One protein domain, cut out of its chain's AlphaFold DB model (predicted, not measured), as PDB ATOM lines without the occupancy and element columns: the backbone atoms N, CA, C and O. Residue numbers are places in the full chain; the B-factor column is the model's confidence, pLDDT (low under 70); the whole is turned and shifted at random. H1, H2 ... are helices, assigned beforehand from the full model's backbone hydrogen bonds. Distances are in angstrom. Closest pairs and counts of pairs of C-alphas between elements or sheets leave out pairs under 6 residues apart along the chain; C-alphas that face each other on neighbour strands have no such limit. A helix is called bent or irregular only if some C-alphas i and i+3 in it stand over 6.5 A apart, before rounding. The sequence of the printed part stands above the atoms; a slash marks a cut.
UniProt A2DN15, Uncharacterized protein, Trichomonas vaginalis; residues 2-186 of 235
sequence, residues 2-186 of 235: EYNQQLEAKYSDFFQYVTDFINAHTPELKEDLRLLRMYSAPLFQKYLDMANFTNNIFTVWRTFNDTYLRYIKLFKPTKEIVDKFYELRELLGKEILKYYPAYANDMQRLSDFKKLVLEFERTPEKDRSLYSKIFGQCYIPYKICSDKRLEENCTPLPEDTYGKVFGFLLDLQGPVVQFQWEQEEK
ATOM      1  N   GLU A   2     -51.026 -28.270  57.291       73.81
ATOM      2  CA  GLU A   2     -51.645 -29.607  57.155       73.81
ATOM      3  C   GLU A   2     -52.751 -29.694  56.086       73.81
ATOM      4  O   GLU A   2     -52.735 -30.601  55.265       73.81
ATOM      5  N   TYR A   3     -53.659 -28.715  56.012       76.31
ATOM      6  CA  TYR A   3     -54.729 -28.707  55.000       76.31
ATOM      7  C   TYR A   3     -54.217 -28.625  53.548       76.31
ATOM      8  O   TYR A   3     -54.707 -29.325  52.668       76.31
ATOM      9  N   ASN A   4     -53.188 -27.807  53.297       74.38
ATOM     10  CA  ASN A   4     -52.568 -27.708  51.973       74.38
ATOM     11  C   ASN A   4     -51.832 -29.012  51.619       74.38
ATOM     12  O   ASN A   4     -51.917 -29.482  50.495       74.38
ATOM     13  N   GLN A   5     -51.173 -29.641  52.599       77.50
ATOM     14  CA  GLN A   5     -50.511 -30.936  52.411       77.50
ATOM     15  C   GLN A   5     -51.509 -32.055  52.081       77.50
ATOM     16  O   GLN A   5     -51.205 -32.912  51.260       77.50
ATOM     17  N   GLN A   6     -52.705 -32.035  52.676       79.75
ATOM     18  CA  GLN A   6     -53.773 -32.991  52.359       79.75
ATOM     19  C   GLN A   6     -54.299 -32.817  50.929       79.75
ATOM     20  O   GLN A   6     -54.508 -33.809  50.231       79.75
ATOM     21  N   LEU A   7     -54.496 -31.574  50.479       76.31
ATOM     22  CA  LEU A   7     -54.926 -31.291  49.108       76.31
ATOM     23  C   LEU A   7     -53.831 -31.596  48.079       76.31
ATOM     24  O   LEU A   7     -54.135 -32.214  47.061       76.31
ATOM     25  N   GLU A   8     -52.570 -31.258  48.359       76.56
ATOM     26  CA  GLU A   8     -51.453 -31.623  47.480       76.56
ATOM     27  C   GLU A   8     -51.336 -33.144  47.388       76.56
ATOM     28  O   GLU A   8     -51.263 -33.678  46.292       76.56
ATOM     29  N   ALA A   9     -51.423 -33.872  48.508       83.12
ATOM     30  CA  ALA A   9     -51.402 -35.333  48.490       83.12
ATOM     31  C   ALA A   9     -52.538 -35.916  47.631       83.12
ATOM     32  O   ALA A   9     -52.292 -36.828  46.844       83.12
ATOM     33  N   LYS A  10     -53.753 -35.355  47.722       85.75
ATOM     34  CA  LYS A  10     -54.928 -35.809  46.957       85.75
ATOM     35  C   LYS A  10     -54.725 -35.734  45.439       85.75
ATOM     36  O   LYS A  10     -55.278 -36.564  44.722       85.75
ATOM     37  N   TYR A  11     -53.979 -34.746  44.955       79.62
ATOM     38  CA  TYR A  11     -53.861 -34.456  43.523       79.62
ATOM     39  C   TYR A  11     -52.424 -34.504  42.984       79.62
ATOM     40  O   TYR A  11     -52.213 -34.227  41.803       79.62
ATOM     41  N   SER A  12     -51.450 -34.851  43.826       83.31
ATOM     42  CA  SER A  12     -50.014 -34.816  43.520       83.31
ATOM     43  C   SER A  12     -49.676 -35.562  42.234       83.31
ATOM     44  O   SER A  12     -49.089 -34.966  41.337       83.31
ATOM     45  N   ASP A  13     -50.134 -36.806  42.088       85.81
ATOM     46  CA  ASP A  13     -49.878 -37.617  40.893       85.81
ATOM     47  C   ASP A  13     -50.459 -36.985  39.623       85.81
ATOM     48  O   ASP A  13     -49.793 -36.911  38.590       85.81
ATOM     49  N   PHE A  14     -51.692 -36.475  39.699       86.50
ATOM     50  CA  PHE A  14     -52.346 -35.820  38.568       86.50
ATOM     51  C   PHE A  14     -51.600 -34.547  38.151       86.50
ATOM     52  O   PHE A  14     -51.319 -34.341  36.969       86.50
ATOM     53  N   PHE A  15     -51.248 -33.688  39.107       86.44
ATOM     54  CA  PHE A  15     -50.558 -32.437  38.801       86.44
ATOM     55  C   PHE A  15     -49.109 -32.641  38.375       86.44
ATOM     56  O   PHE A  15     -48.617 -31.884  37.530       86.44
ATOM     57  N   GLN A  16     -48.434 -33.646  38.929       86.19
ATOM     58  CA  GLN A  16     -47.092 -34.025  38.520       86.19
ATOM     59  C   GLN A  16     -47.111 -34.547  37.084       86.19
ATOM     60  O   GLN A  16     -46.361 -34.041  36.254       86.19
ATOM     61  N   TYR A  17     -48.058 -35.433  36.754       87.44
ATOM     62  CA  TYR A  17     -48.264 -35.911  35.388       87.44
ATOM     63  C   TYR A  17     -48.457 -34.761  34.392       87.44
ATOM     64  O   TYR A  17     -47.757 -34.703  33.384       87.44
ATOM     65  N   VAL A  18     -49.341 -33.798  34.686       83.69
ATOM     66  CA  VAL A  18     -49.560 -32.623  33.818       83.69
ATOM     67  C   VAL A  18     -48.300 -31.749  33.711       83.69
ATOM     68  O   VAL A  18     -47.993 -31.223  32.642       83.69
ATOM     69  N   THR A  19     -47.542 -31.593  34.794       85.25
ATOM     70  CA  THR A  19     -46.318 -30.775  34.801       85.25
ATOM     71  C   THR A  19     -45.201 -31.411  33.977       85.25
ATOM     72  O   THR A  19     -44.588 -30.734  33.147       85.25
ATOM     73  N   ASP A  20     -44.967 -32.710  34.154       85.12
ATOM     74  CA  ASP A  20     -43.992 -33.475  33.372       85.12
ATOM     75  C   ASP A  20     -44.373 -33.486  31.897       85.12
ATOM     76  O   ASP A  20     -43.539 -33.236  31.023       85.12
ATOM     77  N   PHE A  21     -45.666 -33.663  31.637       82.31
ATOM     78  CA  PHE A  21     -46.252 -33.573  30.316       82.31
ATOM     79  C   PHE A  21     -45.902 -32.235  29.624       82.31
ATOM     80  O   PHE A  21     -45.376 -32.222  28.509       82.31
ATOM     81  N   ILE A  22     -46.091 -31.096  30.295       80.12
ATOM     82  CA  ILE A  22     -45.770 -29.764  29.749       80.12
ATOM     83  C   ILE A  22     -44.266 -29.579  29.512       80.12
ATOM     84  O   ILE A  22     -43.847 -28.987  28.507       80.12
ATOM     85  N   ASN A  23     -43.439 -30.058  30.441       81.88
ATOM     86  CA  ASN A  23     -41.989 -29.902  30.374       81.88
ATOM     87  C   ASN A  23     -41.364 -30.707  29.234       81.88
ATOM     88  O   ASN A  23     -40.465 -30.188  28.573       81.88
ATOM     89  N   ALA A  24     -41.880 -31.904  28.954       79.12
ATOM     90  CA  ALA A  24     -41.415 -32.725  27.841       79.12
ATOM     91  C   ALA A  24     -41.717 -32.098  26.464       79.12
ATOM     92  O   ALA A  24     -40.870 -32.143  25.579       79.12
ATOM     93  N   HIS A  25     -42.877 -31.453  26.289       72.56
ATOM     94  CA  HIS A  25     -43.372 -31.080  24.953       72.56
ATOM     95  C   HIS A  25     -43.200 -29.594  24.581       72.56
ATOM     96  O   HIS A  25     -43.340 -29.229  23.415       72.56
ATOM     97  N   THR A  26     -42.879 -28.709  25.535       71.81
ATOM     98  CA  THR A  26     -42.602 -27.287  25.222       71.81
ATOM     99  C   THR A  26     -41.396 -27.096  24.277       71.81
ATOM    100  O   THR A  26     -41.471 -26.239  23.394       71.81
ATOM    101  N   PRO A  27     -40.262 -27.812  24.441       72.12
ATOM    102  CA  PRO A  27     -39.090 -27.612  23.584       72.12
ATOM    103  C   PRO A  27     -39.329 -28.001  22.120       72.12
ATOM    104  O   PRO A  27     -38.860 -27.300  21.226       72.12
ATOM    105  N   GLU A  28     -40.088 -29.073  21.883       68.81
ATOM    106  CA  GLU A  28     -40.403 -29.586  20.542       68.81
ATOM    107  C   GLU A  28     -41.161 -28.542  19.712       68.81
ATOM    108  O   GLU A  28     -40.778 -28.240  18.582       68.81
ATOM    109  N   LEU A  29     -42.137 -27.871  20.331       68.50
ATOM    110  CA  LEU A  29     -42.922 -26.802  19.713       68.50
ATOM    111  C   LEU A  29     -42.058 -25.665  19.142       68.50
ATOM    112  O   LEU A  29     -42.315 -25.148  18.053       68.50
ATOM    113  N   LYS A  30     -41.033 -25.244  19.894       68.31
ATOM    114  CA  LYS A  30     -40.164 -24.128  19.495       68.31
ATOM    115  C   LYS A  30     -39.341 -24.471  18.259       68.31
ATOM    116  O   LYS A  30     -39.150 -23.614  17.396       68.31
ATOM    117  N   GLU A  31     -38.851 -25.703  18.185       68.44
ATOM    118  CA  GLU A  31     -38.043 -26.160  17.059       68.44
ATOM    119  C   GLU A  31     -38.894 -26.375  15.802       68.44
ATOM    120  O   GLU A  31     -38.478 -25.999  14.703       68.44
ATOM    121  N   ASP A  32     -40.112 -26.893  15.948       66.62
ATOM    122  CA  ASP A  32     -41.000 -27.142  14.811       66.62
ATOM    123  C   ASP A  32     -41.514 -25.838  14.174       66.62
ATOM    124  O   ASP A  32     -41.531 -25.708  12.945       66.62
ATOM    125  N   LEU A  33     -41.807 -24.806  14.978       67.19
ATOM    126  CA  LEU A  33     -42.124 -23.465  14.467       67.19
ATOM    127  C   LEU A  33     -40.966 -22.819  13.699       67.19
ATOM    128  O   LEU A  33     -41.187 -22.129  12.697       67.19
ATOM    129  N   ARG A  34     -39.724 -23.034  14.155       70.69
ATOM    130  CA  ARG A  34     -38.524 -22.517  13.484       70.69
ATOM    131  C   ARG A  34     -38.403 -23.092  12.075       70.69
ATOM    132  O   ARG A  34     -38.128 -22.344  11.138       70.69
ATOM    133  N   LEU A  35     -38.638 -24.394  11.926       65.56
ATOM    134  CA  LEU A  35     -38.569 -25.084  10.639       65.56
ATOM    135  C   LEU A  35     -39.702 -24.655   9.706       65.56
ATOM    136  O   LEU A  35     -39.444 -24.322   8.553       65.56
ATOM    137  N   LEU A  36     -40.941 -24.564  10.190       66.94
ATOM    138  CA  LEU A  36     -42.061 -24.096   9.365       66.94
ATOM    139  C   LEU A  36     -41.824 -22.703   8.778       66.94
ATOM    140  O   LEU A  36     -42.062 -22.491   7.589       66.94
ATOM    141  N   ARG A  37     -41.287 -21.780   9.585       68.50
ATOM    142  CA  ARG A  37     -40.929 -20.430   9.129       68.50
ATOM    143  C   ARG A  37     -39.937 -20.450   7.964       68.50
ATOM    144  O   ARG A  37     -39.997 -19.576   7.108       68.50
ATOM    145  N   MET A  38     -39.013 -21.411   7.950       66.25
ATOM    146  CA  MET A  38     -37.976 -21.510   6.921       66.25
ATOM    147  C   MET A  38     -38.503 -22.066   5.597       66.25
ATOM    148  O   MET A  38     -38.042 -21.627   4.548       66.25
ATOM    149  N   TYR A  39     -39.455 -23.005   5.633       64.19
ATOM    150  CA  TYR A  39     -39.840 -23.763   4.439       64.19
ATOM    151  C   TYR A  39     -41.263 -23.483   3.930       64.19
ATOM    152  O   TYR A  39     -41.540 -23.812   2.783       64.19
ATOM    153  N   SER A  40     -42.180 -22.876   4.701       65.19
ATOM    154  CA  SER A  40     -43.563 -22.655   4.236       65.19
ATOM    155  C   SER A  40     -44.275 -21.463   4.868       65.19
ATOM    156  O   SER A  40     -44.833 -21.589   5.951       65.19
ATOM    157  N   ALA A  41     -44.390 -20.331   4.173       64.06
ATOM    158  CA  ALA A  41     -45.196 -19.213   4.679       64.06
ATOM    159  C   ALA A  41     -46.706 -19.543   4.852       64.06
ATOM    160  O   ALA A  41     -47.260 -19.189   5.894       64.06
ATOM    161  N   PRO A  42     -47.389 -20.246   3.915       64.38
ATOM    162  CA  PRO A  42     -48.819 -20.555   4.055       64.38
ATOM    163  C   PRO A  42     -49.137 -21.577   5.153       64.38
ATOM    164  O   PRO A  42     -50.122 -21.417   5.869       64.38
ATOM    165  N   LEU A  43     -48.306 -22.614   5.318       66.38
ATOM    166  CA  LEU A  43     -48.486 -23.582   6.407       66.38
ATOM    167  C   LEU A  43     -48.032 -22.987   7.744       66.38
ATOM    168  O   LEU A  43     -48.641 -23.273   8.772       66.38
ATOM    169  N   PHE A  44     -47.018 -22.114   7.740       69.00
ATOM    170  CA  PHE A  44     -46.525 -21.459   8.949       69.00
ATOM    171  C   PHE A  44     -47.633 -20.729   9.699       69.00
ATOM    172  O   PHE A  44     -47.762 -20.967  10.889       69.00
ATOM    173  N   GLN A  45     -48.465 -19.914   9.040       69.12
ATOM    174  CA  GLN A  45     -49.507 -19.162   9.752       69.12
ATOM    175  C   GLN A  45     -50.509 -20.084  10.465       69.12
ATOM    176  O   GLN A  45     -50.825 -19.879  11.633       69.12
ATOM    177  N   LYS A  46     -50.941 -21.149   9.789       70.31
ATOM    178  CA  LYS A  46     -51.888 -22.132  10.324       70.31
ATOM    179  C   LYS A  46     -51.348 -22.849  11.569       70.31
ATOM    180  O   LYS A  46     -52.040 -22.957  12.576       70.31
ATOM    181  N   TYR A  47     -50.101 -23.315  11.515       69.75
ATOM    182  CA  TYR A  47     -49.467 -24.005  12.642       69.75
ATOM    183  C   TYR A  47     -48.934 -23.048  13.717       69.75
ATOM    184  O   TYR A  47     -48.795 -23.447  14.873       69.75
ATOM    185  N   LEU A  48     -48.676 -21.784  13.366       72.06
ATOM    186  CA  LEU A  48     -48.326 -20.721  14.304       72.06
ATOM    187  C   LEU A  48     -49.475 -20.455  15.273       72.06
ATOM    188  O   LEU A  48     -49.231 -20.356  16.470       72.06
ATOM    189  N   ASP A  49     -50.713 -20.395  14.788       69.75
ATOM    190  CA  ASP A  49     -51.876 -20.133  15.640       69.75
ATOM    191  C   ASP A  49     -52.098 -21.267  16.657       69.75
ATOM    192  O   ASP A  49     -52.264 -21.017  17.855       69.75
ATOM    193  N   MET A  50     -51.982 -22.521  16.210       73.56
ATOM    194  CA  MET A  50     -52.019 -23.700  17.082       73.56
ATOM    195  C   MET A  50     -50.880 -23.685  18.112       73.56
ATOM    196  O   MET A  50     -51.104 -23.887  19.306       73.56
ATOM    197  N   ALA A  51     -49.650 -23.436  17.666       70.81
ATOM    198  CA  ALA A  51     -48.496 -23.444  18.549       70.81
ATOM    199  C   ALA A  51     -48.534 -22.300  19.563       70.81
ATOM    200  O   ALA A  51     -48.226 -22.509  20.734       70.81
ATOM    201  N   ASN A  52     -48.964 -21.110  19.151       73.19
ATOM    202  CA  ASN A  52     -49.166 -19.982  20.050       73.19
ATOM    203  C   ASN A  52     -50.172 -20.335  21.139       73.19
ATOM    204  O   ASN A  52     -49.918 -20.061  22.309       73.19
ATOM    205  N   PHE A  53     -51.272 -21.005  20.793       73.25
ATOM    206  CA  PHE A  53     -52.233 -21.453  21.790       73.25
ATOM    207  C   PHE A  53     -51.656 -22.483  22.765       73.25
ATOM    208  O   PHE A  53     -51.749 -22.285  23.977       73.25
ATOM    209  N   THR A  54     -51.027 -23.555  22.274       72.62
ATOM    210  CA  THR A  54     -50.446 -24.578  23.157       72.62
ATOM    211  C   THR A  54     -49.324 -23.990  24.019       72.62
ATOM    212  O   THR A  54     -49.220 -24.273  25.212       72.62
ATOM    213  N   ASN A  55     -48.504 -23.098  23.466       75.94
ATOM    214  CA  ASN A  55     -47.504 -22.390  24.256       75.94
ATOM    215  C   ASN A  55     -48.156 -21.496  25.318       75.94
ATOM    216  O   ASN A  55     -47.679 -21.448  26.453       75.94
ATOM    217  N   ASN A  56     -49.256 -20.818  24.983       77.25
ATOM    218  CA  ASN A  56     -49.995 -19.984  25.924       77.25
ATOM    219  C   ASN A  56     -50.603 -20.824  27.054       77.25
ATOM    220  O   ASN A  56     -50.415 -20.458  28.210       77.25
ATOM    221  N   ILE A  57     -51.240 -21.969  26.777       79.12
ATOM    222  CA  ILE A  57     -51.827 -22.814  27.832       79.12
ATOM    223  C   ILE A  57     -50.755 -23.366  28.780       79.12
ATOM    224  O   ILE A  57     -50.919 -23.333  30.000       79.12
ATOM    225  N   PHE A  58     -49.607 -23.788  28.239       82.31
ATOM    226  CA  PHE A  58     -48.472 -24.270  29.030       82.31
ATOM    227  C   PHE A  58     -47.819 -23.150  29.843       82.31
ATOM    228  O   PHE A  58     -47.438 -23.350  30.999       82.31
ATOM    229  N   THR A  59     -47.711 -21.953  29.267       82.56
ATOM    230  CA  THR A  59     -47.201 -20.764  29.959       82.56
ATOM    231  C   THR A  59     -48.139 -20.344  31.081       82.56
ATOM    232  O   THR A  59     -47.666 -20.035  32.175       82.56
ATOM    233  N   VAL A  60     -49.452 -20.388  30.854       84.44
ATOM    234  CA  VAL A  60     -50.464 -20.111  31.877       84.44
ATOM    235  C   VAL A  60     -50.367 -21.137  33.003       84.44
ATOM    236  O   VAL A  60     -50.319 -20.728  34.157       84.44
ATOM    237  N   TRP A  61     -50.220 -22.435  32.706       88.56
ATOM    238  CA  TRP A  61     -49.996 -23.459  33.737       88.56
ATOM    239  C   TRP A  61     -48.764 -23.167  34.592       88.56
ATOM    240  O   TRP A  61     -48.857 -23.144  35.820       88.56
ATOM    241  N   ARG A  62     -47.606 -22.923  33.966       86.44
ATOM    242  CA  ARG A  62     -46.370 -22.605  34.699       86.44
ATOM    243  C   ARG A  62     -46.540 -21.350  35.548       86.44
ATOM    244  O   ARG A  62     -46.308 -21.391  36.750       86.44
ATOM    245  N   THR A  63     -47.033 -20.273  34.942       87.75
ATOM    246  CA  THR A  63     -47.246 -18.985  35.618       87.75
ATOM    247  C   THR A  63     -48.209 -19.115  36.795       87.75
ATOM    248  O   THR A  63     -47.967 -18.528  37.848       87.75
ATOM    249  N   PHE A  64     -49.278 -19.898  36.643       89.44
ATOM    250  CA  PHE A  64     -50.258 -20.176  37.689       89.44
ATOM    251  C   PHE A  64     -49.631 -20.862  38.904       89.44
ATOM    252  O   PHE A  64     -49.759 -20.371  40.028       89.44
ATOM    253  N   ASN A  65     -48.883 -21.944  38.675       89.44
ATOM    254  CA  ASN A  65     -48.182 -22.660  39.739       89.44
ATOM    255  C   ASN A  65     -47.098 -21.790  40.394       89.44
ATOM    256  O   ASN A  65     -47.049 -21.683  41.618       89.44
ATOM    257  N   ASP A  66     -46.271 -21.116  39.595       88.56
ATOM    258  CA  ASP A  66     -45.179 -20.276  40.091       88.56
ATOM    259  C   ASP A  66     -45.688 -19.089  40.909       88.56
ATOM    260  O   ASP A  66     -45.109 -18.753  41.945       88.56
ATOM    261  N   THR A  67     -46.781 -18.456  40.475       87.75
ATOM    262  CA  THR A  67     -47.391 -17.337  41.204       87.75
ATOM    263  C   THR A  67     -47.904 -17.801  42.560       87.75
ATOM    264  O   THR A  67     -47.622 -17.155  43.569       87.75
ATOM    265  N   TYR A  68     -48.589 -18.946  42.617       89.75
ATOM    266  CA  TYR A  68     -49.050 -19.501  43.885       89.75
ATOM    267  C   TYR A  68     -47.884 -19.891  44.802       89.75
ATOM    268  O   TYR A  68     -47.881 -19.528  45.978       89.75
ATOM    269  N   LEU A  69     -46.846 -20.543  44.266       88.94
ATOM    270  CA  LEU A  69     -45.630 -20.881  45.014       88.94
ATOM    271  C   LEU A  69     -44.931 -19.637  45.578       88.94
ATOM    272  O   LEU A  69     -44.447 -19.659  46.710       88.94
ATOM    273  N   ARG A  70     -44.871 -18.543  44.812       85.88
ATOM    274  CA  ARG A  70     -44.349 -17.254  45.293       85.88
ATOM    275  C   ARG A  70     -45.230 -16.675  46.393       85.88
ATOM    276  O   ARG A  70     -44.702 -16.251  47.415       85.88
ATOM    277  N   TYR A  71     -46.548 -16.706  46.215       87.81
ATOM    278  CA  TYR A  71     -47.496 -16.203  47.201       87.81
ATOM    279  C   TYR A  71     -47.345 -16.920  48.551       87.81
ATOM    280  O   TYR A  71     -47.156 -16.265  49.571       87.81
ATOM    281  N   ILE A  72     -47.326 -18.258  48.576       88.12
ATOM    282  CA  ILE A  72     -47.231 -19.020  49.836       88.12
ATOM    283  C   ILE A  72     -45.860 -18.925  50.526       88.12
ATOM    284  O   ILE A  72     -45.750 -19.243  51.708       88.12
ATOM    285  N   LYS A  73     -44.806 -18.505  49.808       86.94
ATOM    286  CA  LYS A  73     -43.491 -18.205  50.405       86.94
ATOM    287  C   LYS A  73     -43.503 -16.903  51.201       86.94
ATOM    288  O   LYS A  73     -42.717 -16.763  52.133       86.94
ATOM    289  N   LEU A  74     -44.360 -15.961  50.816       85.62
ATOM    290  CA  LEU A  74     -44.437 -14.627  51.411       85.62
ATOM    291  C   LEU A  74     -45.594 -14.503  52.408       85.62
ATOM    292  O   LEU A  74     -45.491 -13.770  53.388       85.62
ATOM    293  N   PHE A  75     -46.681 -15.243  52.188       85.25
ATOM    294  CA  PHE A  75     -47.921 -15.121  52.944       85.25
ATOM    295  C   PHE A  75     -48.432 -16.478  53.426       85.25
ATOM    296  O   PHE A  75     -48.237 -17.511  52.786       85.25
ATOM    297  N   LYS A  76     -49.167 -16.476  54.543       86.50
ATOM    298  CA  LYS A  76     -49.943 -17.641  54.984       86.50
ATOM    299  C   LYS A  76     -51.289 -17.641  54.240       86.50
ATOM    300  O   LYS A  76     -52.114 -16.780  54.544       86.50
ATOM    301  N   PRO A  77     -51.543 -18.571  53.301       85.81
ATOM    302  CA  PRO A  77     -52.769 -18.548  52.509       85.81
ATOM    303  C   PRO A  77     -53.999 -18.875  53.366       85.81
ATOM    304  O   PRO A  77     -53.939 -19.710  54.276       85.81
ATOM    305  N   THR A  78     -55.127 -18.229  53.060       89.06
ATOM    306  CA  THR A  78     -56.435 -18.565  53.641       89.06
ATOM    307  C   THR A  78     -56.968 -19.863  53.037       89.06
ATOM    308  O   THR A  78     -56.554 -20.266  51.950       89.06
ATOM    309  N   LYS A  79     -57.914 -20.521  53.722       87.38
ATOM    310  CA  LYS A  79     -58.558 -21.737  53.203       87.38
ATOM    311  C   LYS A  79     -59.186 -21.505  51.822       87.38
ATOM    312  O   LYS A  79     -58.983 -22.312  50.929       87.38
ATOM    313  N   GLU A  80     -59.860 -20.373  51.641       89.88
ATOM    314  CA  GLU A  80     -60.500 -19.989  50.378       89.88
ATOM    315  C   GLU A  80     -59.502 -19.868  49.217       89.88
ATOM    316  O   GLU A  80     -59.752 -20.387  48.134       89.88
ATOM    317  N   ILE A  81     -58.333 -19.256  49.450       89.88
ATOM    318  CA  ILE A  81     -57.268 -19.152  48.439       89.88
ATOM    319  C   ILE A  81     -56.713 -20.535  48.083       89.88
ATOM    320  O   ILE A  81     -56.440 -20.805  46.915       89.88
ATOM    321  N   VAL A  82     -56.531 -21.405  49.082       89.44
ATOM    322  CA  VAL A  82     -56.067 -22.782  48.860       89.44
ATOM    323  C   VAL A  82     -57.092 -23.546  48.019       89.44
ATOM    324  O   VAL A  82     -56.730 -24.078  46.975       89.44
ATOM    325  N   ASP A  83     -58.363 -23.549  48.418       89.94
ATOM    326  CA  ASP A  83     -59.433 -24.273  47.718       89.94
ATOM    327  C   ASP A  83     -59.576 -23.794  46.265       89.94
ATOM    328  O   ASP A  83     -59.543 -24.606  45.338       89.94
ATOM    329  N   LYS A  84     -59.615 -22.470  46.058       91.75
ATOM    330  CA  LYS A  84     -59.707 -21.853  44.728       91.75
ATOM    331  C   LYS A  84     -58.490 -22.173  43.854       91.75
ATOM    332  O   LYS A  84     -58.648 -22.412  42.658       91.75
ATOM    333  N   PHE A  85     -57.283 -22.225  44.429       92.00
ATOM    334  CA  PHE A  85     -56.084 -22.630  43.691       92.00
ATOM    335  C   PHE A  85     -56.207 -24.065  43.168       92.00
ATOM    336  O   PHE A  85     -56.014 -24.284  41.975       92.00
ATOM    337  N   TYR A  86     -56.555 -25.029  44.025       91.00
ATOM    338  CA  TYR A  86     -56.664 -26.436  43.623       91.00
ATOM    339  C   TYR A  86     -57.797 -26.681  42.624       91.00
ATOM    340  O   TYR A  86     -57.599 -27.432  41.670       91.00
ATOM    341  N   GLU A  87     -58.943 -26.017  42.794       91.38
ATOM    342  CA  GLU A  87     -60.061 -26.077  41.846       91.38
ATOM    343  C   GLU A  87     -59.634 -25.601  40.449       91.38
ATOM    344  O   GLU A  87     -59.812 -26.312  39.456       91.38
ATOM    345  N   LEU A  88     -59.012 -24.420  40.366       91.31
ATOM    346  CA  LEU A  88     -58.549 -23.856  39.099       91.31
ATOM    347  C   LEU A  88     -57.384 -24.657  38.502       91.31
ATOM    348  O   LEU A  88     -57.315 -24.801  37.281       91.31
ATOM    349  N   ARG A  89     -56.498 -25.221  39.336       90.12
ATOM    350  CA  ARG A  89     -55.417 -26.120  38.896       90.12
ATOM    351  C   ARG A  89     -55.988 -27.390  38.272       90.12
ATOM    352  O   ARG A  89     -55.548 -27.793  37.202       90.12
ATOM    353  N   GLU A  90     -56.981 -28.009  38.907       90.56
ATOM    354  CA  GLU A  90     -57.652 -29.199  38.375       90.56
ATOM    355  C   GLU A  90     -58.354 -28.891  37.048       90.56
ATOM    356  O   GLU A  90     -58.190 -29.628  36.073       90.56
ATOM    357  N   LEU A  91     -59.083 -27.772  36.986       89.38
ATOM    358  CA  LEU A  91     -59.769 -27.320  35.778       89.38
ATOM    359  C   LEU A  91     -58.789 -27.088  34.617       89.38
ATOM    360  O   LEU A  91     -58.998 -27.608  33.520       89.38
ATOM    361  N   LEU A  92     -57.700 -26.356  34.866       87.75
ATOM    362  CA  LEU A  92     -56.679 -26.075  33.857       87.75
ATOM    363  C   LEU A  92     -55.966 -27.357  33.406       87.75
ATOM    364  O   LEU A  92     -55.731 -27.540  32.215       87.75
ATOM    365  N   GLY A  93     -55.679 -28.276  34.333       88.25
ATOM    366  CA  GLY A  93     -55.087 -29.575  34.013       88.25
ATOM    367  C   GLY A  93     -55.992 -30.423  33.117       88.25
ATOM    368  O   GLY A  93     -55.526 -30.989  32.130       88.25
ATOM    369  N   LYS A  94     -57.302 -30.467  33.399       88.06
ATOM    370  CA  LYS A  94     -58.284 -31.173  32.554       88.06
ATOM    371  C   LYS A  94     -58.361 -30.586  31.150       88.06
ATOM    372  O   LYS A  94     -58.403 -31.342  30.184       88.06
ATOM    373  N   GLU A  95     -58.350 -29.263  31.029       84.88
ATOM    374  CA  GLU A  95     -58.338 -28.598  29.726       84.88
ATOM    375  C   GLU A  95     -57.055 -28.921  28.949       84.88
ATOM    376  O   GLU A  95     -57.133 -29.319  27.789       84.88
ATOM    377  N   ILE A  96     -55.883 -28.883  29.590       83.81
ATOM    378  CA  ILE A  96     -54.617 -29.287  28.953       83.81
ATOM    379  C   ILE A  96     -54.705 -30.718  28.406       83.81
ATOM    380  O   ILE A  96     -54.369 -30.953  27.247       83.81
ATOM    381  N   LEU A  97     -55.217 -31.663  29.198       84.00
ATOM    382  CA  LEU A  97     -55.356 -33.058  28.768       84.00
ATOM    383  C   LEU A  97     -56.422 -33.264  27.689       84.00
ATOM    384  O   LEU A  97     -56.278 -34.155  26.857       84.00
ATOM    385  N   LYS A  98     -57.477 -32.449  27.673       83.06
ATOM    386  CA  LYS A  98     -58.532 -32.491  26.653       83.06
ATOM    387  C   LYS A  98     -58.017 -32.055  25.281       83.06
ATOM    388  O   LYS A  98     -58.351 -32.687  24.283       83.06
ATOM    389  N   TYR A  99     -57.212 -30.993  25.228       76.88
ATOM    390  CA  TYR A  99     -56.675 -30.460  23.969       76.88
ATOM    391  C   TYR A  99     -55.371 -31.131  23.534       76.88
ATOM    392  O   TYR A  99     -55.005 -31.049  22.361       76.88
ATOM    393  N   TYR A 100     -54.694 -31.846  24.436       75.12
ATOM    394  CA  TYR A 100     -53.433 -32.499  24.112       75.12
ATOM    395  C   TYR A 100     -53.508 -33.495  22.941       75.12
ATOM    396  O   TYR A 100     -52.659 -33.389  22.063       75.12
ATOM    397  N   PRO A 101     -54.480 -34.423  22.841       75.81
ATOM    398  CA  PRO A 101     -54.518 -35.374  21.728       75.81
ATOM    399  C   PRO A 101     -54.580 -34.693  20.357       75.81
ATOM    400  O   PRO A 101     -53.923 -35.125  19.413       75.81
ATOM    401  N   ALA A 102     -55.337 -33.598  20.261       74.25
ATOM    402  CA  ALA A 102     -55.403 -32.778  19.059       74.25
ATOM    403  C   ALA A 102     -54.043 -32.144  18.736       74.25
ATOM    404  O   ALA A 102     -53.539 -32.291  17.626       74.25
ATOM    405  N   TYR A 103     -53.409 -31.528  19.734       71.00
ATOM    406  CA  TYR A 103     -52.064 -30.975  19.601       71.00
ATOM    407  C   TYR A 103     -51.016 -32.034  19.219       71.00
ATOM    408  O   TYR A 103     -50.194 -31.792  18.344       71.00
ATOM    409  N   ALA A 104     -51.044 -33.217  19.835       72.31
ATOM    410  CA  ALA A 104     -50.117 -34.308  19.553       72.31
ATOM    411  C   ALA A 104     -50.236 -34.786  18.101       72.31
ATOM    412  O   ALA A 104     -49.225 -35.015  17.437       72.31
ATOM    413  N   ASN A 105     -51.465 -34.878  17.583       74.25
ATOM    414  CA  ASN A 105     -51.707 -35.199  16.180       74.25
ATOM    415  C   ASN A 105     -51.136 -34.127  15.247       74.25
ATOM    416  O   ASN A 105     -50.508 -34.456  14.240       74.25
ATOM    417  N   ASP A 106     -51.309 -32.851  15.585       71.00
ATOM    418  CA  ASP A 106     -50.764 -31.760  14.785       71.00
ATOM    419  C   ASP A 106     -49.224 -31.701  14.852       71.00
ATOM    420  O   ASP A 106     -48.577 -31.541  13.817       71.00
ATOM    421  N   MET A 107     -48.610 -31.960  16.012       70.25
ATOM    422  CA  MET A 107     -47.152 -32.120  16.150       70.25
ATOM    423  C   MET A 107     -46.624 -33.319  15.363       70.25
ATOM    424  O   MET A 107     -45.571 -33.240  14.732       70.25
ATOM    425  N   GLN A 108     -47.365 -34.427  15.325       73.00
ATOM    426  CA  GLN A 108     -46.995 -35.577  14.504       73.00
ATOM    427  C   GLN A 108     -46.991 -35.217  13.012       73.00
ATOM    428  O   GLN A 108     -46.070 -35.601  12.290       73.00
ATOM    429  N   ARG A 109     -47.969 -34.426  12.549       71.56
ATOM    430  CA  ARG A 109     -48.003 -33.907  11.169       71.56
ATOM    431  C   ARG A 109     -46.800 -33.007  10.872       71.56
ATOM    432  O   ARG A 109     -46.216 -33.114   9.795       71.56
ATOM    433  N   LEU A 110     -46.383 -32.175  11.829       69.88
ATOM    434  CA  LEU A 110     -45.176 -31.346  11.714       69.88
ATOM    435  C   LEU A 110     -43.886 -32.168  11.683       69.88
ATOM    436  O   LEU A 110     -42.999 -31.901  10.871       69.88
ATOM    437  N   SER A 111     -43.790 -33.198  12.518       71.88
ATOM    438  CA  SER A 111     -42.659 -34.126  12.525       71.88
ATOM    439  C   SER A 111     -42.535 -34.867  11.189       71.88
ATOM    440  O   SER A 111     -41.440 -34.995  10.636       71.88
ATOM    441  N   ASP A 112     -43.661 -35.295  10.616       71.19
ATOM    442  CA  ASP A 112     -43.703 -35.898   9.284       71.19
ATOM    443  C   ASP A 112     -43.263 -34.897   8.200       71.19
ATOM    444  O   ASP A 112     -42.435 -35.236   7.352       71.19
ATOM    445  N   PHE A 113     -43.720 -33.642   8.272       72.12
ATOM    446  CA  PHE A 113     -43.260 -32.564   7.391       72.12
ATOM    447  C   PHE A 113     -41.739 -32.346   7.485       72.12
ATOM    448  O   PHE A 113     -41.049 -32.297   6.466       72.12
ATOM    449  N   LYS A 114     -41.190 -32.282   8.702       72.69
ATOM    450  CA  LYS A 114     -39.748 -32.139   8.953       72.69
ATOM    451  C   LYS A 114     -38.941 -33.273   8.326       72.69
ATOM    452  O   LYS A 114     -37.899 -33.017   7.724       72.69
ATOM    453  N   LYS A 115     -39.412 -34.520   8.430       74.94
ATOM    454  CA  LYS A 115     -38.760 -35.671   7.781       74.94
ATOM    455  C   LYS A 115     -38.719 -35.507   6.265       74.94
ATOM    456  O   LYS A 115     -37.665 -35.733   5.676       74.94
ATOM    457  N   LEU A 116     -39.818 -35.063   5.656       73.12
ATOM    458  CA  LEU A 116     -39.897 -34.837   4.210       73.12
ATOM    459  C   LEU A 116     -38.943 -33.723   3.743       73.12
ATOM    460  O   LEU A 116     -38.287 -33.869   2.712       73.12
ATOM    461  N   VAL A 117     -38.816 -32.637   4.514       71.75
ATOM    462  CA  VAL A 117     -37.834 -31.570   4.242       71.75
ATOM    463  C   VAL A 117     -36.403 -32.110   4.323       71.75
ATOM    464  O   VAL A 117     -35.619 -31.906   3.399       71.75
ATOM    465  N   LEU A 118     -36.063 -32.852   5.382       73.94
ATOM    466  CA  LEU A 118     -34.721 -33.422   5.554       73.94
ATOM    467  C   LEU A 118     -34.368 -34.444   4.463       73.94
ATOM    468  O   LEU A 118     -33.224 -34.506   4.014       73.94
ATOM    469  N   GLU A 119     -35.331 -35.257   4.029       72.69
ATOM    470  CA  GLU A 119     -35.157 -36.193   2.916       72.69
ATOM    471  C   GLU A 119     -34.870 -35.450   1.603       72.69
ATOM    472  O   GLU A 119     -33.950 -35.812   0.861       72.69
ATOM    473  N   PHE A 120     -35.593 -34.358   1.345       70.38
ATOM    474  CA  PHE A 120     -35.338 -33.493   0.197       70.38
ATOM    475  C   PHE A 120     -33.935 -32.866   0.235       70.38
ATOM    476  O   PHE A 120     -33.218 -32.902  -0.768       70.38
ATOM    477  N   GLU A 121     -33.506 -32.341   1.385       70.19
ATOM    478  CA  GLU A 121     -32.172 -31.749   1.536       70.19
ATOM    479  C   GLU A 121     -31.051 -32.762   1.297       70.19
ATOM    480  O   GLU A 121     -30.063 -32.439   0.635       70.19
ATOM    481  N   ARG A 122     -31.230 -34.001   1.771       74.75
ATOM    482  CA  ARG A 122     -30.277 -35.105   1.578       74.75
ATOM    483  C   ARG A 122     -30.252 -35.648   0.149       74.75
ATOM    484  O   ARG A 122     -29.272 -36.287  -0.228       74.75
ATOM    485  N   THR A 123     -31.300 -35.416  -0.640       68.25
ATOM    486  CA  THR A 123     -31.369 -35.887  -2.027       68.25
ATOM    487  C   THR A 123     -30.381 -35.093  -2.894       68.25
ATOM    488  O   THR A 123     -30.525 -33.865  -2.988       68.25
ATOM    489  N   PRO A 124     -29.396 -35.752  -3.545       72.81
ATOM    490  CA  PRO A 124     -28.426 -35.088  -4.408       72.81
ATOM    491  C   PRO A 124     -29.121 -34.286  -5.503       72.81
ATOM    492  O   PRO A 124     -30.098 -34.739  -6.094       72.81
ATOM    493  N   GLU A 125     -28.594 -33.107  -5.824       65.56
ATOM    494  CA  GLU A 125     -29.245 -32.173  -6.747       65.56
ATOM    495  C   GLU A 125     -29.521 -32.789  -8.127       65.56
ATOM    496  O   GLU A 125     -30.570 -32.546  -8.714       65.56
ATOM    497  N   LYS A 126     -28.648 -33.685  -8.599       66.75
ATOM    498  CA  LYS A 126     -28.831 -34.473  -9.830       66.75
ATOM    499  C   LYS A 126     -30.113 -35.321  -9.840       66.75
ATOM    500  O   LYS A 126     -30.748 -35.409 -10.889       66.75
ATOM    501  N   ASP A 127     -30.535 -35.827  -8.684       66.31
ATOM    502  CA  ASP A 127     -31.669 -36.745  -8.510       66.31
ATOM    503  C   ASP A 127     -32.973 -35.997  -8.164       66.31
ATOM    504  O   ASP A 127     -34.051 -36.585  -8.088       66.31
ATOM    505  N   ARG A 128     -32.897 -34.668  -7.998       67.81
ATOM    506  CA  ARG A 128     -34.057 -33.800  -7.771       67.81
ATOM    507  C   ARG A 128     -34.889 -33.629  -9.050       67.81
ATOM    508  O   ARG A 128     -34.355 -33.587 -10.166       67.81
ATOM    509  N   SER A 129     -36.211 -33.501  -8.899       65.31
ATOM    510  CA  SER A 129     -37.129 -33.294 -10.028       65.31
ATOM    511  C   SER A 129     -36.844 -31.966 -10.742       65.31
ATOM    512  O   SER A 129     -36.392 -31.004 -10.117       65.31
ATOM    513  N   LEU A 130     -37.140 -31.886 -12.045       60.25
ATOM    514  CA  LEU A 130     -36.930 -30.669 -12.845       60.25
ATOM    515  C   LEU A 130     -37.628 -29.446 -12.221       60.25
ATOM    516  O   LEU A 130     -37.056 -28.365 -12.159       60.25
ATOM    517  N   TYR A 131     -38.822 -29.655 -11.665       55.84
ATOM    518  CA  TYR A 131     -39.578 -28.640 -10.938       55.84
ATOM    519  C   TYR A 131     -38.807 -28.113  -9.714       55.84
ATOM    520  O   TYR A 131     -38.625 -26.911  -9.560       55.84
ATOM    521  N   SER A 132     -38.262 -29.005  -8.878       58.12
ATOM    522  CA  SER A 132     -37.460 -28.596  -7.711       58.12
ATOM    523  C   SER A 132     -36.123 -27.934  -8.067       58.12
ATOM    524  O   SER A 132     -35.619 -27.128  -7.291       58.12
ATOM    525  N   LYS A 133     -35.564 -28.232  -9.245       62.75
ATOM    526  CA  LYS A 133     -34.346 -27.588  -9.763       62.75
ATOM    527  C   LYS A 133     -34.608 -26.158 -10.250       62.75
ATOM    528  O   LYS A 133     -33.765 -25.296 -10.057       62.75
ATOM    529  N   ILE A 134     -35.767 -25.907 -10.866       56.25
ATOM    530  CA  ILE A 134     -36.133 -24.594 -11.429       56.25
ATOM    531  C   ILE A 134     -36.556 -23.602 -10.335       56.25
ATOM    532  O   ILE A 134     -36.243 -22.420 -10.431       56.25
ATOM    533  N   PHE A 135     -37.249 -24.069  -9.293       54.53
ATOM    534  CA  PHE A 135     -37.859 -23.189  -8.286       54.53
ATOM    535  C   PHE A 135     -37.101 -23.110  -6.942       54.53
ATOM    536  O   PHE A 135     -37.506 -22.360  -6.053       54.53
ATOM    537  N   GLY A 136     -35.967 -23.812  -6.805       52.22
ATOM    538  CA  GLY A 136     -35.026 -23.664  -5.686       52.22
ATOM    539  C   GLY A 136     -35.608 -23.926  -4.286       52.22
ATOM    540  O   GLY A 136     -36.590 -24.646  -4.122       52.22
ATOM    541  N   GLN A 137     -34.983 -23.324  -3.263       48.50
ATOM    542  CA  GLN A 137     -35.357 -23.414  -1.836       48.50
ATOM    543  C   GLN A 137     -36.717 -22.771  -1.494       48.50
ATOM    544  O   GLN A 137     -37.202 -22.933  -0.378       48.50
ATOM    545  N   CYS A 138     -37.339 -22.046  -2.429       47.91
ATOM    546  CA  CYS A 138     -38.564 -21.279  -2.185       47.91
ATOM    547  C   CYS A 138     -39.859 -22.087  -2.350       47.91
ATOM    548  O   CYS A 138     -40.931 -21.555  -2.070       47.91
ATOM    549  N   TYR A 139     -39.793 -23.347  -2.793       53.00
ATOM    550  CA  TYR A 139     -40.968 -24.210  -2.881       53.00
ATOM    551  C   TYR A 139     -40.673 -25.598  -2.328       53.00
ATOM    552  O   TYR A 139     -39.879 -26.369  -2.866       53.00
ATOM    553  N   ILE A 140     -41.381 -25.920  -1.253       55.09
ATOM    554  CA  ILE A 140     -41.528 -27.275  -0.747       55.09
ATOM    555  C   ILE A 140     -41.950 -28.185  -1.922       55.09
ATOM    556  O   ILE A 140     -42.858 -27.809  -2.672       55.09
ATOM    557  N   PRO A 141     -41.317 -29.354  -2.140       53.94
ATOM    558  CA  PRO A 141     -41.661 -30.226  -3.259       53.94
ATOM    559  C   PRO A 141     -43.157 -30.566  -3.287       53.94
ATOM    560  O   PRO A 141     -43.764 -30.804  -2.248       53.94
ATOM    561  N   TYR A 142     -43.729 -30.650  -4.495       55.25
ATOM    562  CA  TYR A 142     -45.154 -30.914  -4.760       55.25
ATOM    563  C   TYR A 142     -45.766 -32.030  -3.894       55.25
ATOM    564  O   TYR A 142     -46.891 -31.883  -3.439       55.25
ATOM    565  N   LYS A 143     -44.997 -33.091  -3.594       54.81
ATOM    566  CA  LYS A 143     -45.399 -34.200  -2.706       54.81
ATOM    567  C   LYS A 143     -45.832 -33.750  -1.305       54.81
ATOM    568  O   LYS A 143     -46.682 -34.392  -0.704       54.81
ATOM    569  N   ILE A 144     -45.230 -32.682  -0.792       56.47
ATOM    570  CA  ILE A 144     -45.521 -32.116   0.525       56.47
ATOM    571  C   ILE A 144     -46.705 -31.145   0.430       56.47
ATOM    572  O   ILE A 144     -47.582 -31.171   1.282       56.47
ATOM    573  N   CYS A 145     -46.783 -30.341  -0.638       54.59
ATOM    574  CA  CYS A 145     -47.936 -29.465  -0.890       54.59
ATOM    575  C   CYS A 145     -49.234 -30.235  -1.189       54.59
ATOM    576  O   CYS A 145     -50.303 -29.650  -1.110       54.59
ATOM    577  N   SER A 146     -49.137 -31.518  -1.546       58.41
ATOM    578  CA  SER A 146     -50.267 -32.413  -1.806       58.41
ATOM    579  C   SER A 146     -50.583 -33.369  -0.646       58.41
ATOM    580  O   SER A 146     -51.377 -34.296  -0.828       58.41
ATOM    581  N   ASP A 147     -49.926 -33.236   0.514       64.81
ATOM    582  CA  ASP A 147     -50.238 -34.075   1.675       64.81
ATOM    583  C   ASP A 147     -51.524 -33.569   2.335       64.81
ATOM    584  O   ASP A 147     -51.533 -32.562   3.045       64.81
ATOM    585  N   LYS A 148     -52.617 -34.308   2.122       66.62
ATOM    586  CA  LYS A 148     -53.948 -33.988   2.656       66.62
ATOM    587  C   LYS A 148     -53.964 -33.805   4.175       66.62
ATOM    588  O   LYS A 148     -54.800 -33.067   4.685       66.62
ATOM    589  N   ARG A 149     -53.033 -34.428   4.908       66.12
ATOM    590  CA  ARG A 149     -52.938 -34.288   6.371       66.12
ATOM    591  C   ARG A 149     -52.516 -32.876   6.783       66.12
ATOM    592  O   ARG A 149     -52.890 -32.429   7.860       66.12
ATOM    593  N   LEU A 150     -51.755 -32.175   5.938       64.25
ATOM    594  CA  LEU A 150     -51.341 -30.783   6.155       64.25
ATOM    595  C   LEU A 150     -52.442 -29.782   5.764       64.25
ATOM    596  O   LEU A 150     -52.417 -28.628   6.198       64.25
ATOM    597  N   GLU A 151     -53.431 -30.216   4.980       64.62
ATOM    598  CA  GLU A 151     -54.586 -29.411   4.565       64.62
ATOM    599  C   GLU A 151     -55.669 -29.338   5.659       64.62
ATOM    600  O   GLU A 151     -56.371 -28.333   5.751       64.62
ATOM    601  N   GLU A 152     -55.741 -30.314   6.571       68.56
ATOM    602  CA  GLU A 152     -56.737 -30.365   7.655       68.56
ATOM    603  C   GLU A 152     -56.626 -29.196   8.642       68.56
ATOM    604  O   GLU A 152     -55.545 -28.937   9.169       68.56
ATOM    605  N   ASN A 153     -57.725 -28.483   8.907       65.56
ATOM    606  CA  ASN A 153     -57.739 -27.354   9.842       65.56
ATOM    607  C   ASN A 153     -57.245 -27.757  11.238       65.56
ATOM    608  O   ASN A 153     -57.587 -28.828  11.739       65.56
ATOM    609  N   CYS A 154     -56.477 -26.868  11.871       66.94
ATOM    610  CA  CYS A 154     -56.074 -27.042  13.262       66.94
ATOM    611  C   CYS A 154     -57.305 -27.042  14.173       66.94
ATOM    612  O   CYS A 154     -58.328 -26.415  13.876       66.94
ATOM    613  N   THR A 155     -57.193 -27.740  15.300       64.88
ATOM    614  CA  THR A 155     -58.284 -27.810  16.277       64.88
ATOM    615  C   THR A 155     -58.556 -26.418  16.869       64.88
ATOM    616  O   THR A 155     -57.608 -25.754  17.294       64.88
ATOM    617  N   PRO A 156     -59.823 -25.955  16.904       59.78
ATOM    618  CA  PRO A 156     -60.171 -24.633  17.415       59.78
ATOM    619  C   PRO A 156     -60.022 -24.536  18.937       59.78
ATOM    620  O   PRO A 156     -60.066 -25.532  19.665       59.78
ATOM    621  N   LEU A 157     -59.876 -23.301  19.410       56.62
ATOM    622  CA  LEU A 157     -59.568 -22.986  20.801       56.62
ATOM    623  C   LEU A 157     -60.839 -22.951  21.676       56.62
ATOM    624  O   LEU A 157     -61.866 -22.451  21.221       56.62
ATOM    625  N   PRO A 158     -60.804 -23.435  22.934       61.66
ATOM    626  CA  PRO A 158     -61.830 -23.147  23.940       61.66
ATOM    627  C   PRO A 158     -61.725 -21.707  24.454       61.66
ATOM    628  O   PRO A 158     -60.623 -21.222  24.710       61.66
ATOM    629  N   GLU A 159     -62.862 -21.062  24.721       57.44
ATOM    630  CA  GLU A 159     -62.876 -19.641  25.104       57.44
ATOM    631  C   GLU A 159     -63.070 -19.313  26.601       57.44
ATOM    632  O   GLU A 159     -62.910 -18.154  26.955       57.44
ATOM    633  N   ASP A 160     -63.312 -20.247  27.531       66.62
ATOM    634  CA  ASP A 160     -63.856 -19.830  28.852       66.62
ATOM    635  C   ASP A 160     -62.994 -20.118  30.108       66.62
ATOM    636  O   ASP A 160     -63.237 -19.579  31.190       66.62
ATOM    637  N   THR A 161     -61.929 -20.924  30.014       67.81
ATOM    638  CA  THR A 161     -61.112 -21.286  31.200       67.81
ATOM    639  C   THR A 161     -60.073 -20.217  31.559       67.81
ATOM    640  O   THR A 161     -59.756 -20.005  32.733       67.81
ATOM    641  N   TYR A 162     -59.564 -19.492  30.561       71.12
ATOM    642  CA  TYR A 162     -58.472 -18.532  30.737       71.12
ATOM    643  C   TYR A 162     -58.855 -17.337  31.609       71.12
ATOM    644  O   TYR A 162     -58.087 -16.971  32.496       71.12
ATOM    645  N   GLY A 163     -60.041 -16.756  31.410       74.38
ATOM    646  CA  GLY A 163     -60.472 -15.571  32.159       74.38
ATOM    647  C   GLY A 163     -60.511 -15.804  33.674       74.38
ATOM    648  O   GLY A 163     -60.067 -14.957  34.446       74.38
ATOM    649  N   LYS A 164     -60.954 -16.994  34.101       80.19
ATOM    650  CA  LYS A 164     -61.030 -17.381  35.522       80.19
ATOM    651  C   LYS A 164     -59.641 -17.542  36.147       80.19
ATOM    652  O   LYS A 164     -59.405 -17.065  37.257       80.19
ATOM    653  N   VAL A 165     -58.713 -18.165  35.417       82.62
ATOM    654  CA  VAL A 165     -57.320 -18.350  35.853       82.62
ATOM    655  C   VAL A 165     -56.584 -17.010  35.923       82.62
ATOM    656  O   VAL A 165     -55.910 -16.736  36.915       82.62
ATOM    657  N   PHE A 166     -56.749 -16.149  34.915       80.50
ATOM    658  CA  PHE A 166     -56.141 -14.818  34.896       80.50
ATOM    659  C   PHE A 166     -56.658 -13.917  36.019       80.50
ATOM    660  O   PHE A 166     -55.850 -13.263  36.673       80.50
ATOM    661  N   GLY A 167     -57.967 -13.917  36.290       82.38
ATOM    662  CA  GLY A 167     -58.530 -13.158  37.411       82.38
ATOM    663  C   GLY A 167     -57.898 -13.553  38.747       82.38
ATOM    664  O   GLY A 167     -57.423 -12.699  39.488       82.38
ATOM    665  N   PHE A 168     -57.777 -14.857  39.009       86.62
ATOM    666  CA  PHE A 168     -57.133 -15.343  40.231       86.62
ATOM    667  C   PHE A 168     -55.626 -15.052  40.291       86.62
ATOM    668  O   PHE A 168     -55.093 -14.760  41.359       86.62
ATOM    669  N   LEU A 169     -54.919 -15.107  39.158       84.75
ATOM    670  CA  LEU A 169     -53.506 -14.722  39.088       84.75
ATOM    671  C   LEU A 169     -53.294 -13.263  39.498       84.75
ATOM    672  O   LEU A 169     -52.365 -12.978  40.252       84.75
ATOM    673  N   LEU A 170     -54.153 -12.358  39.026       83.25
ATOM    674  CA  LEU A 170     -54.096 -10.940  39.380       83.25
ATOM    675  C   LEU A 170     -54.350 -10.724  40.879       83.25
ATOM    676  O   LEU A 170     -53.591  -9.987  41.513       83.25
ATOM    677  N   ASP A 171     -55.334 -11.431  41.453       86.00
ATOM    678  CA  ASP A 171     -55.632 -11.396  42.894       86.00
ATOM    679  C   ASP A 171     -54.406 -11.776  43.749       86.00
ATOM    680  O   ASP A 171     -54.183 -11.207  44.818       86.00
ATOM    681  N   LEU A 172     -53.587 -12.729  43.284       83.75
ATOM    682  CA  LEU A 172     -52.374 -13.168  43.986       83.75
ATOM    683  C   LEU A 172     -51.152 -12.284  43.707       83.75
ATOM    684  O   LEU A 172     -50.317 -12.101  44.596       83.75
ATOM    685  N   GLN A 173     -51.013 -11.752  42.489       80.75
ATOM    686  CA  GLN A 173     -49.859 -10.939  42.099       80.75
ATOM    687  C   GLN A 173     -49.856  -9.566  42.767       80.75
ATOM    688  O   GLN A 173     -48.786  -9.113  43.172       80.75
ATOM    689  N   GLY A 174     -51.019  -8.924  42.922       78.25
ATOM    690  CA  GLY A 174     -51.123  -7.604  43.553       78.25
ATOM    691  C   GLY A 174     -50.429  -7.538  44.924       78.25
ATOM    692  O   GLY A 174     -49.500  -6.745  45.090       78.25
ATOM    693  N   PRO A 175     -50.788  -8.419  45.880       79.81
ATOM    694  CA  PRO A 175     -50.144  -8.480  47.191       79.81
ATOM    695  C   PRO A 175     -48.637  -8.768  47.136       79.81
ATOM    696  O   PRO A 175     -47.872  -8.198  47.913       79.81
ATOM    697  N   VAL A 176     -48.190  -9.640  46.223       75.31
ATOM    698  CA  VAL A 176     -46.766  -9.994  46.071       75.31
ATOM    699  C   VAL A 176     -45.951  -8.796  45.596       75.31
ATOM    700  O   VAL A 176     -44.907  -8.506  46.177       75.31
ATOM    701  N   VAL A 177     -46.436  -8.090  44.570       74.75
ATOM    702  CA  VAL A 177     -45.778  -6.889  44.043       74.75
ATOM    703  C   VAL A 177     -45.728  -5.820  45.126       74.75
ATOM    704  O   VAL A 177     -44.656  -5.301  45.410       74.75
ATOM    705  N   GLN A 178     -46.843  -5.552  45.807       77.31
ATOM    706  CA  GLN A 178     -46.870  -4.558  46.878       77.31
ATOM    707  C   GLN A 178     -45.854  -4.875  47.989       77.31
ATOM    708  O   GLN A 178     -45.090  -4.001  48.394       77.31
ATOM    709  N   PHE A 179     -45.787  -6.129  48.442       77.38
ATOM    710  CA  PHE A 179     -44.831  -6.534  49.472       77.38
ATOM    711  C   PHE A 179     -43.372  -6.355  49.033       77.38
ATOM    712  O   PHE A 179     -42.549  -5.909  49.828       77.38
ATOM    713  N   GLN A 180     -43.039  -6.685  47.781       79.06
ATOM    714  CA  GLN A 180     -41.684  -6.488  47.253       79.06
ATOM    715  C   GLN A 180     -41.292  -5.010  47.249       79.06
ATOM    716  O   GLN A 180     -40.222  -4.665  47.743       79.06
ATOM    717  N   TRP A 181     -42.187  -4.139  46.787       78.38
ATOM    718  CA  TRP A 181     -41.961  -2.694  46.787       78.38
ATOM    719  C   TRP A 181     -41.756  -2.143  48.204       78.38
ATOM    720  O   TRP A 181     -40.846  -1.350  48.438       78.38
ATOM    721  N   GLU A 182     -42.550  -2.601  49.176       83.94
ATOM    722  CA  GLU A 182     -42.400  -2.203  50.581       83.94
ATOM    723  C   GLU A 182     -41.066  -2.668  51.198       83.94
ATOM    724  O   GLU A 182     -40.514  -1.981  52.062       83.94
ATOM    725  N   GLN A 183     -40.539  -3.825  50.782       81.38
ATOM    726  CA  GLN A 183     -39.220  -4.305  51.210       81.38
ATOM    727  C   GLN A 183     -38.096  -3.474  50.588       81.38
ATOM    728  O   GLN A 183     -37.237  -2.978  51.314       81.38
ATOM    729  N   GLU A 184     -38.142  -3.241  49.275       85.50
ATOM    730  CA  GLU A 184     -37.152  -2.422  48.564       85.50
ATOM    731  C   GLU A 184     -37.094  -0.989  49.119       85.50
ATOM    732  O   GLU A 184     -36.013  -0.431  49.327       85.50
ATOM    733  N   GLU A 185     -38.247  -0.396  49.445       85.75
ATOM    734  CA  GLU A 185     -38.309   0.933  50.052       85.75
ATOM    735  C   GLU A 185     -37.670   0.960  51.453       85.75
ATOM    736  O   GLU A 185     -36.969   1.916  51.810       85.75
ATOM    737  N   LYS A 186     -37.880  -0.087  52.261       85.00
ATOM    738  CA  LYS A 186     -37.245  -0.218  53.582       85.00
ATOM    739  C   LYS A 186     -35.735  -0.376  53.464       85.00
ATOM    740  O   LYS A 186     -35.006   0.327  54.166       85.00
TER     741      LYS A 186
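AT A GLANCE: This is residues 2 to 186 of the 235 residues of an uncharacterized protein of Trichomonas vaginalis (UniProt A2DN15). Three long helices, H1, H2 and H3, run back and forth along an elongated, loose body; H7 crosses H2 and H3a near one end, where its residues 181 to 186 stick out. Short H4, H5 and H6 follow H3 at the other end. The printed part has 185 residues with seven named helices, H1 to H7 in chain order, and no named strand: all helix. It is loose, with a radius of gyration of the C-alphas of 22.3 A and spans of 70 by 39 by 27 A.

HOW THE PARTS SIT: H1, residues 2 to 39, assigned as one helix by its hydrogen bonds, is bent: C-alphas 10 and 13 are 8.1 A apart, and arms H1a, residues 2 to 10, and H1b, residues 13 to 39, stand at 61 degrees. H1b forms a hairpin with residues 43 to 58 of H2, residues 41 to 74; the closest C-alphas, Leu 36 and Phe 44, are 5.2 A apart. H3, residues 79 to 122, likewise assigned as one helix, is bent: C-alphas 98 and 101 are 7.0 A apart, and arms H3a, residues 79 to 98, and H3b, residues 101 to 122, stand at 49 degrees. H2, with residues 57 to 68, forms a hairpin with H3a at a shallow tilt of 22 degrees; the closest C-alphas, Ile 57 and Ile 96, are 7.1 A apart. H4, residues 130 to 138, H5, residues 142 to 145, and H6, residues 148 to 151, touch no helix. Residues 165 to 176 of H7, residues 161 to 186, touch residues 64 to 74 of H2 at a steep tilt of 51 degrees; the closest C-alphas, Tyr 71 and Val 176, are 6.4 A apart. Every O i to N i+4 pair is within hydrogen-bond range in H1a, H3a and H3b, against 19 of 23 in H1b, 28 of 30 in H2, 3 of 5 in H4 and 20 of 22 in H7; H5 and H6 are too short for one.

IN THESE COORDINATES: H1a begins at C-alpha 2 (-51.645, -29.607, 57.155). H1b is 40.3 A long, H2 47.0 A and H7 38.9 A, ending at C-alpha 186 (-37.245, -0.218, 53.582).

THE WHOLE: The farthest C-alphas, Leu 130 and Lys 186, are 73.1 A apart. The printed part has no cut and no long link. Low confidence, under 70, covers 58 residues, among them 125 to 161.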